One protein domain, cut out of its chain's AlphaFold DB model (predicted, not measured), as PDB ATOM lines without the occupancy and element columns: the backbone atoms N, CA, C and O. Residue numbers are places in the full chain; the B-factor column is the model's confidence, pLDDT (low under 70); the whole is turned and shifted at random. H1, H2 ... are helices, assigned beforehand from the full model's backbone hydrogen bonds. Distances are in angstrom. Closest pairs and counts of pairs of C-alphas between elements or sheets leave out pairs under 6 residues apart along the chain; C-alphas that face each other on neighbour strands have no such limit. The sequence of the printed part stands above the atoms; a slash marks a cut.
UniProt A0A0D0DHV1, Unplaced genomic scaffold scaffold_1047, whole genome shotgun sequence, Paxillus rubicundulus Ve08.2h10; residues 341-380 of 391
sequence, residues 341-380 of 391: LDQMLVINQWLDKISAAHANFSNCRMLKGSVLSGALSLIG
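This is residues 341 to 380 of the 391 residues of an uncharacterized protein of Paxillus rubicundulus Ve08.2h10 (UniProt A0A0D0DHV1). One long helix, H1, makes most of the length, and a short helix, H2, is strung beyond its far end on a stepped link, with no packing between the two. The printed part has 40 residues, with two named helices in the order H1, H2 and no named strand, and its class is all helix. It is extended, with a radius of gyration of the C-alphas of 15.5 A, and the C-alphas span 51 by 18 by 9 A.

H1, residues 341 to 363, begins at C-alpha 341 (90.909, 151.652, 64.841) and is 32.9 A long from first to last C-alpha. H2, residues 371 to 378, is 10.7 A long and ends at C-alpha 378 (107.237, 123.712, 98.185).

H1 and H2 are apart, joined by a short link of 7 residues. In both helices every O i to N i+4 pair is within hydrogen-bond range. Residues 341 to 357, 360 to 365 and 368 to 380 stand free.

The two C-alphas farthest apart, those of Leu 341 and Gly 380, are 51.2 A apart. The printed part has no cut and no long link. Its mean pLDDT is 83.0; residues 376 and 380 are under 70.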
ATOM      1  N   LEU A 341      91.789 151.292  63.730       82.56
ATOM      2  CA  LEU A 341      90.909 151.652  64.841       82.56
ATOM      3  C   LEU A 341      90.376 150.417  65.582       82.56
ATOM      4  O   LEU A 341      90.541 150.330  66.795       82.56
ATOM      5  N   ASP A 342      89.817 149.444  64.860       85.31
ATOM      6  CA  ASP A 342      89.258 148.226  65.460       85.31
ATOM      7  C   ASP A 342      90.334 147.452  66.231       85.31
ATOM      8  O   ASP A 342      90.133 147.022  67.366       85.31
ATOM      9  N   GLN A 343      91.531 147.350  65.649       87.19
ATOM     10  CA  GLN A 343      92.677 146.707  66.289       87.19
ATOM     11  C   GLN A 343      93.121 147.460  67.547       87.19
ATOM     12  O   GLN A 343      93.374 146.841  68.580       87.19
ATOM     13  N   MET A 344      93.187 148.793  67.495       87.31
ATOM     14  CA  MET A 344      93.529 149.624  68.650       87.31
ATOM     15  C   MET A 344      92.513 149.459  69.784       87.31
ATOM     16  O   MET A 344      92.918 149.387  70.944       87.31
ATOM     17  N   LEU A 345      91.217 149.365  69.466       85.38
ATOM     18  CA  LEU A 345      90.161 149.131  70.454       85.38
ATOM     19  C   LEU A 345      90.330 147.773  71.146       85.38
ATOM     20  O   LEU A 345      90.266 147.711  72.373       85.38
ATOM     21  N   VAL A 346      90.626 146.710  70.391       89.00
ATOM     22  CA  VAL A 346      90.891 145.372  70.953       89.00
ATOM     23  C   VAL A 346      92.143 145.376  71.837       89.00
ATOM     24  O   VAL A 346      92.107 144.846  72.949       89.00
ATOM     25  N   ILE A 347      93.231 146.009  71.386       87.88
ATOM     26  CA  ILE A 347      94.476 146.132  72.163       87.88
ATOM     27  C   ILE A 347      94.210 146.859  73.485       87.88
ATOM     28  O   ILE A 347      94.597 146.364  74.544       87.88
ATOM     29  N   ASN A 348      93.526 148.003  73.441       87.31
ATOM     30  CA  ASN A 348      93.191 148.766  74.642       87.31
ATOM     31  C   ASN A 348      92.311 147.951  75.596       87.31
ATOM     32  O   ASN A 348      92.625 147.857  76.780       87.31
ATOM     33  N   GLN A 349      91.276 147.278  75.081       87.81
ATOM     34  CA  GLN A 349      90.413 146.422  75.896       87.81
ATOM     35  C   GLN A 349      91.203 145.297  76.582       87.81
ATOM     36  O   GLN A 349      90.934 144.956  77.737       87.81
ATOM     37  N   TRP A 350      92.168 144.696  75.884       89.94
ATOM     38  CA  TRP A 350      93.009 143.646  76.448       89.94
ATOM     39  C   TRP A 350      93.934 144.178  77.549       89.94
ATOM     40  O   TRP A 350      93.987 143.592  78.633       89.94
ATOM     41  N   LEU A 351      94.591 145.318  77.321       87.81
ATOM     42  CA  LEU A 351      95.435 145.983  78.320       87.81
ATOM     43  C   LEU A 351      94.645 146.388  79.576       87.81
ATOM     44  O   LEU A 351      95.142 146.221  80.694       87.81
ATOM     45  N   ASP A 352      93.409 146.861  79.411       85.88
ATOM     46  CA  ASP A 352      92.522 147.209  80.526       85.88
ATOM     47  C   ASP A 352      92.125 145.968  81.335       85.88
ATOM     48  O   ASP A 352      92.204 145.978  82.565       85.88
ATOM     49  N   LYS A 353      91.769 144.864  80.660       88.12
ATOM     50  CA  LYS A 353      91.464 143.581  81.318       88.12
ATOM     51  C   LYS A 353      92.661 143.046  82.104       88.12
ATOM     52  O   LYS A 353      92.483 142.606  83.239       88.12
ATOM     53  N   ILE A 354      93.871 143.115  81.542       90.12
ATOM     54  CA  ILE A 354      95.105 142.718  82.241       90.12
ATOM     55  C   ILE A 354      95.336 143.602  83.467       90.12
ATOM     56  O   ILE A 354      95.614 143.088  84.549       90.12
ATOM     57  N   SER A 355      95.185 144.919  83.322       88.75
ATOM     58  CA  SER A 355      95.377 145.869  84.423       88.75
ATOM     59  C   SER A 355      94.381 145.623  85.562       88.75
ATOM     60  O   SER A 355      94.770 145.596  86.731       88.75
ATOM     61  N   ALA A 356      93.110 145.378  85.231       87.88
ATOM     62  CA  ALA A 356      92.070 145.036  86.198       87.88
ATOM     63  C   ALA A 356      92.349 143.697  86.902       87.88
ATOM     64  O   ALA A 356      92.242 143.613  88.127       87.88
ATOM     65  N   ALA A 357      92.760 142.669  86.153       90.94
ATOM     66  CA  ALA A 357      93.143 141.379  86.721       90.94
ATOM     67  C   ALA A 357      94.341 141.517  87.672       90.94
ATOM     68  O   ALA A 357      94.297 141.010  88.790       90.94
ATOM     69  N   HIS A 358      95.372 142.267  87.276       89.75
ATOM     70  CA  HIS A 358      96.550 142.515  88.106       89.75
ATOM     71  C   HIS A 358      96.196 143.230  89.416       89.75
ATOM     72  O   HIS A 358      96.681 142.841  90.480       89.75
ATOM     73  N   ALA A 359      95.330 144.249  89.370       88.88
ATOM     74  CA  ALA A 359      94.841 144.929  90.570       88.88
ATOM     75  C   ALA A 359      94.053 143.975  91.486       88.88
ATOM     76  O   ALA A 359      94.302 143.932  92.690       88.88
ATOM     77  N   ASN A 360      93.161 143.160  90.916       92.38
ATOM     78  CA  ASN A 360      92.387 142.175  91.671       92.38
ATOM     79  C   ASN A 360      93.297 141.130  92.343       92.38
ATOM     80  O   ASN A 360      93.220 140.917  93.551       92.38
ATOM     81  N   PHE A 361      94.231 140.540  91.595       91.44
ATOM     82  CA  PHE A 361      95.178 139.560  92.129       91.44
ATOM     83  C   PHE A 361      96.120 140.165  93.177       91.44
ATOM     84  O   PHE A 361      96.426 139.507  94.171       91.44
ATOM     85  N   SER A 362      96.531 141.426  93.009       89.19
ATOM     86  CA  SER A 362      97.304 142.165  94.019       89.19
ATOM     87  C   SER A 362      96.518 142.321  95.326       89.19
ATOM     88  O   SER A 362      97.052 142.029  96.398       89.19
ATOM     89  N   ASN A 363      95.242 142.718  95.245       88.75
ATOM     90  CA  ASN A 363      94.356 142.883  96.406       88.75
ATOM     91  C   ASN A 363      94.094 141.550  97.120       88.75
ATOM     92  O   ASN A 363      94.128 141.487  98.349       88.75
ATOM     93  N   CYS A 364      93.945 140.470  96.354       89.25
ATOM     94  CA  CYS A 364      93.861 139.103  96.868       89.25
ATOM     95  C   CYS A 364      95.216 138.545  97.348       89.25
ATOM     96  O   CYS A 364      95.287 137.389  97.754       89.25
ATOM     97  N   ARG A 365      96.299 139.340  97.306       86.38
ATOM     98  CA  ARG A 365      97.675 138.956  97.676       86.38
ATOM     99  C   ARG A 365      98.244 137.777  96.871       86.38
ATOM    100  O   ARG A 365      99.242 137.195  97.279       86.38
ATOM    101  N   MET A 366      97.669 137.474  95.707       84.62
ATOM    102  CA  MET A 366      98.076 136.375  94.820       84.62
ATOM    103  C   MET A 366      99.352 136.677  94.018       84.62
ATOM    104  O   MET A 366      99.896 135.789  93.375       84.62
ATOM    105  N   LEU A 367      99.827 137.927  94.050       81.81
ATOM    106  CA  LEU A 367     101.052 138.381  93.376       81.81
ATOM    107  C   LEU A 367     102.203 138.667  94.360       81.81
ATOM    108  O   LEU A 367     103.140 139.388  94.025       81.81
ATOM    109  N   LYS A 368     102.128 138.151  95.596       74.44
ATOM    110  CA  LYS A 368     103.214 138.272  96.581       74.44
ATOM    111  C   LYS A 368     104.176 137.087  96.469       74.44
ATOM    112  O   LYS A 368     103.757 135.943  96.591       74.44
ATOM    113  N   GLY A 369     105.467 137.390  96.318       70.75
ATOM    114  CA  GLY A 369     106.531 136.402  96.123       70.75
ATOM    115  C   GLY A 369     106.890 136.204  94.648       70.75
ATOM    116  O   GLY A 369     106.140 136.568  93.747       70.75
ATOM    117  N   SER A 370     108.072 135.655  94.390       76.12
ATOM    118  CA  SER A 370     108.479 135.194  93.060       76.12
ATOM    119  C   SER A 370     108.104 133.722  92.866       76.12
ATOM    120  O   SER A 370     107.957 132.981  93.841       76.12
ATOM    121  N   VAL A 371     108.032 133.265  91.611       74.38
ATOM    122  CA  VAL A 371     107.904 131.827  91.289       74.38
ATOM    123  C   VAL A 371     108.976 131.009  92.017       74.38
ATOM    124  O   VAL A 371     108.691 129.933  92.531       74.38
ATOM    125  N   LEU A 372     110.181 131.573  92.153       72.12
ATOM    126  CA  LEU A 372     111.283 130.989  92.911       72.12
ATOM    127  C   LEU A 372     110.951 130.850  94.407       72.12
ATOM    128  O   LEU A 372     111.167 129.787  94.973       72.12
ATOM    129  N   SER A 373     110.375 131.876  95.043       73.94
ATOM    130  CA  SER A 373     109.959 131.786  96.454       73.94
ATOM    131  C   SER A 373     108.847 130.755  96.685       73.94
ATOM    132  O   SER A 373     108.872 130.047  97.688       73.94
ATOM    133  N   GLY A 374     107.918 130.613  95.732       72.94
ATOM    134  CA  GLY A 374     106.875 129.586  95.781       72.94
ATOM    135  C   GLY A 374     107.440 128.173  95.614       72.94
ATOM    136  O   GLY A 374     107.120 127.287  96.402       72.94
ATOM    137  N   ALA A 375     108.333 127.972  94.638       74.38
ATOM    138  CA  ALA A 375     108.994 126.688  94.398       74.38
ATOM    139  C   ALA A 375     109.882 126.256  95.579       74.38
ATOM    140  O   ALA A 375     109.866 125.093  95.972       74.38
ATOM    141  N   LEU A 376     110.607 127.195  96.191       69.00
ATOM    142  CA  LEU A 376     111.439 126.925  97.367       69.00
ATOM    143  C   LEU A 376     110.601 126.610  98.614       69.00
ATOM    144  O   LEU A 376     110.952 125.699  99.362       69.00
ATOM    145  N   SER A 377     109.457 127.282  98.797       71.06
ATOM    146  CA  SER A 377     108.505 126.953  99.867       71.06
ATOM    147  C   SER A 377     107.920 125.544  99.717       71.06
ATOM    148  O   SER A 377     107.673 124.887 100.724       71.06
ATOM    149  N   LEU A 378     107.708 125.072  98.483       74.19
ATOM    150  CA  LEU A 378     107.237 123.712  98.185       74.19
ATOM    151  C   LEU A 378     108.298 122.635  98.470       74.19
ATOM    152  O   LEU A 378     107.944 121.509  98.798       74.19
ATOM    153  N   ILE A 379     109.585 122.983  98.373       80.62
ATOM    154  CA  ILE A 379     110.724 122.079  98.625       80.62
ATOM    155  C   ILE A 379     111.220 122.195 100.088       80.62
ATOM    156  O   ILE A 379     112.167 121.528 100.493       80.62
ATOM    157  N   GLY A 380     110.562 123.012 100.923       63.34
ATOM    158  CA  GLY A 380     110.887 123.165 102.347       63.34
ATOM    159  C   GLY A 380     112.114 124.038 102.636       63.34
ATOM    160  O   GLY A 380     112.606 124.051 103.763       63.34
TER     161      GLY A 380